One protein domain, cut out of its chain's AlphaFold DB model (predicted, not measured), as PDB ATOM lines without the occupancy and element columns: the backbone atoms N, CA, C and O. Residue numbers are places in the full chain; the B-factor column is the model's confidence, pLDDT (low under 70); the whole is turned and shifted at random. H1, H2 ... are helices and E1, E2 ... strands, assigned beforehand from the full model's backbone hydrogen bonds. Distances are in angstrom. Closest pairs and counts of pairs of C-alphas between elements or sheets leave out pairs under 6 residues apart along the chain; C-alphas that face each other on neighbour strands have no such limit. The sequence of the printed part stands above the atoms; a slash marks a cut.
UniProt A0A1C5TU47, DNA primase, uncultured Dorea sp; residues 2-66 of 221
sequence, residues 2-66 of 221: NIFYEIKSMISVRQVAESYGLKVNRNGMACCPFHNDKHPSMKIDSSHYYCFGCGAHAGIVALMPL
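What this domain is: This is residues 2 to 66 of the 221 residues of the protein "DNA primase" of uncultured Dorea sp (UniProt A0A1C5TU47). With little regular structure, this is a small body with a three-stranded antiparallel sheet, E1 - E2 - E3, in which the chain turns back twice, two short helices, H1 and H2, side by side next to it, and a long loop, residues 20 to 41. The tail, residues 2 to 8, sticks out and makes the length. The printed part has 65 residues, 24 in named elements, ordered H1 E1 E2 E3 H2, class mixed; the strands form a meander, each the antiparallel neighbour of the one before. It is only just compact, close to loose: radius of gyration of the C-alphas 12.6 A, spans 46 by 21 by 19 A.

Where its parts are: The strands are E1, residues 42 to 44, E2, residues 48 to 51, and E3, residues 57 to 59. H1, residues 13 to 19, 10.1 A, begins at C-alpha 13 (9.343, -46.977, 27.690). H2, residues 60 to 66, 10.7 A, ends at C-alpha 66 (-2.047, -43.597, 25.943).

How they stand to each other: Within hydrogen-bond range are N 43 and O 50, 2.8 A, in hairpin E1 and E2, and N 49 and O 58, 2.9 A, in hairpin E2 and E3. H1 is on the sheet; its closest C-alphas to E1 are Arg 14 and Ile 44, 5.9 A. H2 only grazes the sheet. H1 and H2 touch, closest C-alphas Val 13 and Ile 60, 5.2 A, the same way at a shallow tilt of 28 degrees. H1 has every O i to N i+4 pair within range; H2 has 0 of 3, but 3 of 4 O i to N i+3 pairs.

The domain as a whole: The farthest C-alphas, Asn 2 and Lys 38, are 46.6 A apart. The printed part has no cut; the link H1 to E1 is long, 22 residues. Mean pLDDT of the printed part is 70.7, with residues 2 to 13 and 56 to 66 among those under 70.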
ATOM      1  N   ASN A   2      25.642 -32.104  43.018       27.33
ATOM      2  CA  ASN A   2      24.592 -32.787  43.788       27.33
ATOM      3  C   ASN A   2      24.177 -34.133  43.165       27.33
ATOM      4  O   ASN A   2      23.455 -34.151  42.172       27.33
ATOM      5  N   ILE A   3      24.583 -35.237  43.800       27.34
ATOM      6  CA  ILE A   3      24.335 -36.626  43.364       27.34
ATOM      7  C   ILE A   3      22.840 -36.986  43.236       27.34
ATOM      8  O   ILE A   3      22.470 -37.875  42.473       27.34
ATOM      9  N   PHE A   4      21.945 -36.232  43.890       28.09
ATOM     10  CA  PHE A   4      20.490 -36.374  43.734       28.09
ATOM     11  C   PHE A   4      19.975 -36.069  42.308       28.09
ATOM     12  O   PHE A   4      18.826 -36.392  42.009       28.09
ATOM     13  N   TYR A   5      20.789 -35.474  41.424       31.25
ATOM     14  CA  TYR A   5      20.446 -35.285  40.006       31.25
ATOM     15  C   TYR A   5      20.654 -36.536  39.134       31.25
ATOM     16  O   TYR A   5      20.102 -36.599  38.037       31.25
ATOM     17  N   GLU A   6      21.440 -37.521  39.578       33.53
ATOM     18  CA  GLU A   6      21.906 -38.613  38.705       33.53
ATOM     19  C   GLU A   6      21.009 -39.863  38.769       33.53
ATOM     20  O   GLU A   6      20.897 -40.605  37.795       33.53
ATOM     21  N   ILE A   7      20.296 -40.070  39.880       30.09
ATOM     22  CA  ILE A   7      19.563 -41.313  40.180       30.09
ATOM     23  C   ILE A   7      18.064 -41.186  39.831       30.09
ATOM     24  O   ILE A   7      17.202 -41.552  40.626       30.09
ATOM     25  N   LYS A   8      17.728 -40.604  38.663       36.97
ATOM     26  CA  LYS A   8      16.326 -40.345  38.251       36.97
ATOM     27  C   LYS A   8      16.027 -40.417  36.731       36.97
ATOM     28  O   LYS A   8      15.811 -39.381  36.105       36.97
ATOM     29  N   SER A   9      15.989 -41.608  36.116       35.06
ATOM     30  CA  SER A   9      16.027 -41.767  34.642       35.06
ATOM     31  C   SER A   9      15.016 -42.727  33.970       35.06
ATOM     32  O   SER A   9      14.404 -42.324  32.984       35.06
ATOM     33  N   MET A  10      14.866 -43.971  34.448       47.31
ATOM     34  CA  MET A  10      14.014 -45.058  33.897       47.31
ATOM     35  C   MET A  10      13.568 -45.998  35.041       47.31
ATOM     36  O   MET A  10      14.365 -46.113  35.971       47.31
ATOM     37  N   ILE A  11      12.413 -46.691  35.122       47.97
ATOM     38  CA  ILE A  11      11.252 -47.005  34.231       47.97
ATOM     39  C   ILE A  11      11.527 -47.125  32.736       47.97
ATOM     40  O   ILE A  11      11.901 -46.148  32.091       47.97
ATOM     41  N   SER A  12      11.152 -48.256  32.138       58.97
ATOM     42  CA  SER A  12      11.244 -48.409  30.690       58.97
ATOM     43  C   SER A  12      10.034 -47.913  29.887       58.97
ATOM     44  O   SER A  12       8.876 -48.208  30.185       58.97
ATOM     45  N   VAL A  13      10.324 -47.245  28.765       64.94
ATOM     46  CA  VAL A  13       9.343 -46.977  27.690       64.94
ATOM     47  C   VAL A  13       8.745 -48.291  27.163       64.94
ATOM     48  O   VAL A  13       7.584 -48.330  26.757       64.94
ATOM     49  N   ARG A  14       9.511 -49.389  27.249       74.81
ATOM     50  CA  ARG A  14       9.045 -50.760  27.016       74.81
ATOM     51  C   ARG A  14       7.913 -51.174  27.967       74.81
ATOM     52  O   ARG A  14       6.883 -51.593  27.463       74.81
ATOM     53  N   GLN A  15       8.070 -51.044  29.286       65.88
ATOM     54  CA  GLN A  15       7.036 -51.441  30.259       65.88
ATOM     55  C   GLN A  15       5.724 -50.690  30.023       65.88
ATOM     56  O   GLN A  15       4.673 -51.316  29.963       65.88
ATOM     57  N   VAL A  16       5.791 -49.374  29.794       63.59
ATOM     58  CA  VAL A  16       4.600 -48.564  29.481       63.59
ATOM     59  C   VAL A  16       3.957 -48.997  28.160       63.59
ATOM     60  O   VAL A  16       2.739 -49.087  28.061       63.59
ATOM     61  N   ALA A  17       4.748 -49.316  27.133       71.50
ATOM     62  CA  ALA A  17       4.211 -49.884  25.900       71.50
ATOM     63  C   ALA A  17       3.522 -51.244  26.148       71.50
ATOM     64  O   ALA A  17       2.415 -51.468  25.659       71.50
ATOM     65  N   GLU A  18       4.138 -52.130  26.929       75.50
ATOM     66  CA  GLU A  18       3.606 -53.462  27.237       75.50
ATOM     67  C   GLU A  18       2.328 -53.403  28.095       75.50
ATOM     68  O   GLU A  18       1.396 -54.158  27.811       75.50
ATOM     69  N   SER A  19       2.209 -52.470  29.052       65.81
ATOM     70  CA  SER A  19       0.978 -52.278  29.838       65.81
ATOM     71  C   SER A  19      -0.164 -51.631  29.040       65.81
ATOM     72  O   SER A  19      -1.323 -51.974  29.262       65.81
ATOM     73  N   TYR A  20       0.133 -50.829  28.006       69.06
ATOM     74  CA  TYR A  20      -0.849 -50.444  26.972       69.06
ATOM     75  C   TYR A  20      -1.077 -51.517  25.888       69.06
ATOM     76  O   TYR A  20      -1.714 -51.250  24.867       69.06
ATOM     77  N   GLY A  21      -0.596 -52.746  26.096       76.06
ATOM     78  CA  GLY A  21      -0.870 -53.901  25.236       76.06
ATOM     79  C   GLY A  21      -0.050 -53.963  23.942       76.06
ATOM     80  O   GLY A  21      -0.307 -54.829  23.098       76.06
ATOM     81  N   LEU A  22       0.948 -53.090  23.758       84.00
ATOM     82  CA  LEU A  22       1.852 -53.161  22.611       84.00
ATOM     83  C   LEU A  22       2.764 -54.382  22.774       84.00
ATOM     84  O   LEU A  22       3.531 -54.499  23.726       84.00
ATOM     85  N   LYS A  23       2.722 -55.294  21.800       89.19
ATOM     86  CA  LYS A  23       3.507 -56.536  21.823       89.19
ATOM     87  C   LYS A  23       4.960 -56.272  21.417       89.19
ATOM     88  O   LYS A  23       5.335 -56.479  20.262       89.19
ATOM     89  N   VAL A  24       5.772 -55.802  22.366       89.69
ATOM     90  CA  VAL A  24       7.198 -55.501  22.159       89.69
ATOM     91  C   VAL A  24       8.005 -56.798  22.038       89.69
ATOM     92  O   VAL A  24       8.139 -57.575  22.981       89.69
ATOM     93  N   ASN A  25       8.585 -57.060  20.869       92.56
ATOM     94  CA  ASN A  25       9.325 -58.300  20.635       92.56
ATOM     95  C   ASN A  25      10.730 -58.305  21.291       92.56
ATOM     96  O   ASN A  25      11.162 -57.338  21.929       92.56
ATOM     97  N   ARG A  26      11.472 -59.415  21.132       90.44
ATOM     98  CA  ARG A  26      12.840 -59.577  21.675       90.44
ATOM     99  C   ARG A  26      13.836 -58.530  21.157       90.44
ATOM    100  O   ARG A  26      14.764 -58.180  21.871       90.44
ATOM    101  N   ASN A  27      13.610 -57.990  19.961       91.75
ATOM    102  CA  ASN A  27      14.452 -56.955  19.357       91.75
ATOM    103  C   ASN A  27      14.027 -55.535  19.783       91.75
ATOM    104  O   ASN A  27      14.567 -54.555  19.264       91.75
ATOM    105  N   GLY A  28      13.061 -55.400  20.699       90.69
ATOM    106  CA  GLY A  28      12.508 -54.115  21.123       90.69
ATOM    107  C   GLY A  28      11.616 -53.456  20.071       90.69
ATOM    108  O   GLY A  28      11.508 -52.239  20.070       90.69
ATOM    109  N   MET A  29      11.028 -54.214  19.139       94.69
ATOM    110  CA  MET A  29      10.128 -53.666  18.114       94.69
ATOM    111  C   MET A  29       8.663 -53.961  18.454       94.69
ATOM    112  O   MET A  29       8.334 -55.098  18.796       94.69
ATOM    113  N   ALA A  30       7.787 -52.972  18.289       93.25
ATOM    114  CA  ALA A  30       6.332 -53.095  18.386       93.25
ATOM    115  C   ALA A  30       5.628 -52.412  17.200       93.25
ATOM    116  O   ALA A  30       6.230 -51.589  16.503       93.25
ATOM    117  N   CYS A  31       4.353 -52.747  16.986       92.25
ATOM    118  CA  CYS A  31       3.457 -51.917  16.179       92.25
ATOM    119  C   CYS A  31       3.321 -50.527  16.820       92.25
ATOM    120  O   CYS A  31       3.348 -50.385  18.046       92.25
ATOM    121  N   CYS A  32       3.217 -49.499  15.991       85.69
ATOM    122  CA  CYS A  32       3.180 -48.113  16.422       85.69
ATOM    123  C   CYS A  32       1.744 -47.693  16.785       85.69
ATOM    124  O   CYS A  32       0.869 -47.768  15.934       85.69
ATOM    125  N   PRO A  33       1.469 -47.142  17.981       82.44
ATOM    126  CA  PRO A  33       0.118 -46.707  18.350       82.44
ATOM    127  C   PRO A  33      -0.273 -45.365  17.700       82.44
ATOM    128  O   PRO A  33      -1.406 -44.913  17.844       82.44
ATOM    129  N   PHE A  34       0.663 -44.707  17.005       79.75
ATOM    130  CA  PHE A  34       0.500 -43.366  16.430       79.75
ATOM    131  C   PHE A  34       0.160 -43.365  14.928       79.75
ATOM    132  O   PHE A  34      -0.076 -42.302  14.361       79.75
ATOM    133  N   HIS A  35       0.146 -44.529  14.268       82.25
ATOM    134  CA  HIS A  35      -0.381 -44.722  12.910       82.25
ATOM    135  C   HIS A  35      -0.749 -46.203  12.701       82.25
ATOM    136  O   HIS A  35      -0.510 -47.022  13.575       82.25
ATOM    137  N   ASN A  36      -1.352 -46.567  11.568       87.50
ATOM    138  CA  ASN A  36      -1.831 -47.933  11.332       87.50
ATOM    139  C   ASN A  36      -0.764 -48.801  10.626       87.50
ATOM    140  O   ASN A  36      -0.729 -48.833   9.394       87.50
ATOM    141  N   ASP A  37       0.098 -49.495  11.384       88.12
ATOM    142  CA  ASP A  37       1.091 -50.442  10.853       88.12
ATOM    143  C   ASP A  37       0.680 -51.924  11.012       88.12
ATOM    144  O   ASP A  37       0.152 -52.370  12.028       88.12
ATOM    145  N   LYS A  38       0.944 -52.732   9.973       88.69
ATOM    146  CA  LYS A  38       0.703 -54.195   9.989       88.69
ATOM    147  C   LYS A  38       1.910 -55.008  10.466       88.69
ATOM    148  O   LYS A  38       1.796 -56.212  10.692       88.69
ATOM    149  N   HIS A  39       3.068 -54.363  10.586       91.38
ATOM    150  CA  HIS A  39       4.339 -54.960  10.984       91.38
ATOM    151  C   HIS A  39       5.075 -53.976  11.904       91.38
ATOM    152  O   HIS A  39       5.042 -52.788  11.595       91.38
ATOM    153  N   PRO A  40       5.761 -54.436  12.968       95.31
ATOM    154  CA  PRO A  40       6.398 -53.565  13.955       95.31
ATOM    155  C   PRO A  40       7.344 -52.496  13.384       95.31
ATOM    156  O   PRO A  40       8.505 -52.792  13.093       95.31
ATOM    157  N   SER A  41       6.887 -51.243  13.275       94.00
ATOM    158  CA  SER A  41       7.718 -50.127  12.806       94.00
ATOM    159  C   SER A  41       8.332 -49.287  13.932       94.00
ATOM    160  O   SER A  41       9.104 -48.369  13.647       94.00
ATOM    161  N   MET A  42       7.972 -49.536  15.195       91.69
ATOM    162  CA  MET A  42       8.418 -48.743  16.341       91.69
ATOM    163  C   MET A  42       9.462 -49.493  17.164       91.69
ATOM    164  O   MET A  42       9.158 -50.503  17.796       91.69
ATOM    165  N   LYS A  43      10.694 -48.978  17.169       92.56
ATOM    166  CA  LYS A  43      11.744 -49.378  18.107       92.56
ATOM    167  C   LYS A  43      11.458 -48.755  19.467       92.56
ATOM    168  O   LYS A  43      11.088 -47.588  19.542       92.56
ATOM    169  N   ILE A  44      11.681 -49.523  20.521       83.44
ATOM    170  CA  ILE A  44      11.581 -49.114  21.916       83.44
ATOM    171  C   ILE A  44      12.839 -49.605  22.638       83.44
ATOM    172  O   ILE A  44      13.255 -50.757  22.469       83.44
ATOM    173  N   ASP A  45      13.453 -48.724  23.421       76.69
ATOM    174  CA  ASP A  45      14.536 -49.035  24.352       76.69
ATOM    175  C   ASP A  45      14.100 -48.755  25.806       76.69
ATOM    176  O   ASP A  45      12.908 -48.645  26.105       76.69
ATOM    177  N   SER A  46      15.041 -48.711  26.748       65.62
ATOM    178  CA  SER A  46      14.729 -48.402  28.148       65.62
ATOM    179  C   SER A  46      14.288 -46.949  28.346       65.62
ATOM    180  O   SER A  46      13.552 -46.654  29.271       65.62
ATOM    181  N   SER A  47      14.687 -46.027  27.483       56.78
ATOM    182  CA  SER A  47      14.588 -44.582  27.705       56.78
ATOM    183  C   SER A  47      13.771 -43.839  26.647       56.78
ATOM    184  O   SER A  47      13.174 -42.807  26.961       56.78
ATOM    185  N   HIS A  48      13.707 -44.367  25.420       66.44
ATOM    186  CA  HIS A  48      13.030 -43.752  24.278       66.44
ATOM    187  C   HIS A  48      12.284 -44.777  23.408       66.44
ATOM    188  O   HIS A  48      12.478 -45.991  23.502       66.44
ATOM    189  N   TYR A  49      11.431 -44.265  22.522       78.25
ATOM    190  CA  TYR A  49      10.981 -44.958  21.317       78.25
ATOM    191  C   TYR A  49      11.325 -44.144  20.063       78.25
ATOM    192  O   TYR A  49      11.455 -42.919  20.116       78.25
ATOM    193  N   TYR A  50      11.424 -44.830  18.924       80.69
ATOM    194  CA  TYR A  50      11.518 -44.236  17.593       80.69
ATOM    195  C   TYR A  50      10.710 -45.059  16.584       80.69
ATOM    196  O   TYR A  50      10.919 -46.264  16.433       80.69
ATOM    197  N   CYS A  51       9.795 -44.413  15.866       86.31
ATOM    198  CA  CYS A  51       9.006 -45.027  14.808       86.31
ATOM    199  C   CYS A  51       9.590 -44.738  13.422       86.31
ATOM    200  O   CYS A  51       9.526 -43.608  12.939       86.31
ATOM    201  N   PHE A  52      10.069 -45.778  12.734       90.94
ATOM    202  CA  PHE A  52      10.574 -45.677  11.359       90.94
ATOM    203  C   PHE A  52       9.470 -45.435  10.313       90.94
ATOM    204  O   PHE A  52       9.779 -45.032   9.198       90.94
ATOM    205  N   GLY A  53       8.197 -45.673  10.657       87.69
ATOM    206  CA  GLY A  53       7.050 -45.462   9.764       87.69
ATOM    207  C   GLY A  53       6.548 -44.014   9.729       87.69
ATOM    208  O   GLY A  53       6.344 -43.460   8.653       87.69
ATOM    209  N   CYS A  54       6.374 -43.383  10.897       82.88
ATOM    210  CA  CYS A  54       5.804 -42.031  11.015       82.88
ATOM    211  C   CYS A  54       6.734 -40.988  11.664       82.88
ATOM    212  O   CYS A  54       6.315 -39.858  11.898       82.88
ATOM    213  N   GLY A  55       7.978 -41.346  11.997       72.44
ATOM    214  CA  GLY A  55       8.958 -40.444  12.616       72.44
ATOM    215  C   GLY A  55       8.680 -40.074  14.080       72.44
ATOM    216  O   GLY A  55       9.464 -39.332  14.673       72.44
ATOM    217  N   ALA A  56       7.596 -40.575  14.685       68.44
ATOM    218  CA  ALA A  56       7.264 -40.327  16.086       68.44
ATOM    219  C   ALA A  56       8.355 -40.883  17.017       68.44
ATOM    220  O   ALA A  56       8.682 -42.069  16.955       68.44
ATOM    221  N   HIS A  57       8.909 -40.033  17.879       64.75
ATOM    222  CA  HIS A  57      10.016 -40.372  18.770       64.75
ATOM    223  C   HIS A  57       9.975 -39.521  20.040       64.75
ATOM    224  O   HIS A  57       9.693 -38.327  19.955       64.75
ATOM    225  N   ALA A  58      10.252 -40.125  21.200       60.78
ATOM    226  CA  ALA A  58      10.427 -39.446  22.492       60.78
ATOM    227  C   ALA A  58      10.670 -40.458  23.630       60.78
ATOM    228  O   ALA A  58      10.645 -41.669  23.420       60.78
ATOM    229  N   GLY A  59      10.908 -39.951  24.845       57.50
ATOM    230  CA  GLY A  59      10.889 -40.738  26.082       57.50
ATOM    231  C   GLY A  59       9.491 -40.902  26.690       57.50
ATOM    232  O   GLY A  59       8.494 -40.443  26.133       57.50
ATOM    233  N   ILE A  60       9.436 -41.523  27.872       53.66
ATOM    234  CA  ILE A  60       8.213 -41.987  28.561       53.66
ATOM    235  C   ILE A  60       7.040 -40.989  28.608       53.66
ATOM    236  O   ILE A  60       5.898 -41.389  28.399       53.66
ATOM    237  N   VAL A  61       7.291 -39.689  28.800       53.22
ATOM    238  CA  VAL A  61       6.232 -38.659  28.846       53.22
ATOM    239  C   VAL A  61       5.425 -38.565  27.545       53.22
ATOM    240  O   VAL A  61       4.243 -38.246  27.586       53.22
ATOM    241  N   ALA A  62       5.989 -38.914  26.389       56.56
ATOM    242  CA  ALA A  62       5.228 -38.943  25.138       56.56
ATOM    243  C   ALA A  62       4.333 -40.186  24.976       56.56
ATOM    244  O   ALA A  62       3.528 -40.233  24.047       56.56
ATOM    245  N   LEU A  63       4.418 -41.163  25.889       61.41
ATOM    246  CA  LEU A  63       3.411 -42.216  26.027       61.41
ATOM    247  C   LEU A  63       2.251 -41.805  26.951       61.41
ATOM    248  O   LEU A  63       1.243 -42.507  26.973       61.41
ATOM    249  N   MET A  64       2.310 -40.650  27.637       63.69
ATOM    250  CA  MET A  64       1.179 -40.132  28.426       63.69
ATOM    251  C   MET A  64      -0.156 -40.103  27.659       63.69
ATOM    252  O   MET A  64      -1.151 -40.512  28.246       63.69
ATOM    253  N   PRO A  65      -0.240 -39.734  26.361       65.38
ATOM    254  CA  PRO A  65      -1.496 -39.778  25.608       65.38
ATOM    255  C   PRO A  65      -2.164 -41.161  25.514       65.38
ATOM    256  O   PRO A  65      -3.331 -41.230  25.124       65.38
ATOM    257  N   LEU A  66      -1.467 -42.254  25.853       66.06
ATOM    258  CA  LEU A  66      -2.047 -43.597  25.943       66.06
ATOM    259  C   LEU A  66      -2.863 -43.807  27.230       66.06
ATOM    260  O   LEU A  66      -3.836 -44.551  27.183       66.06
TER     261      LEU A  66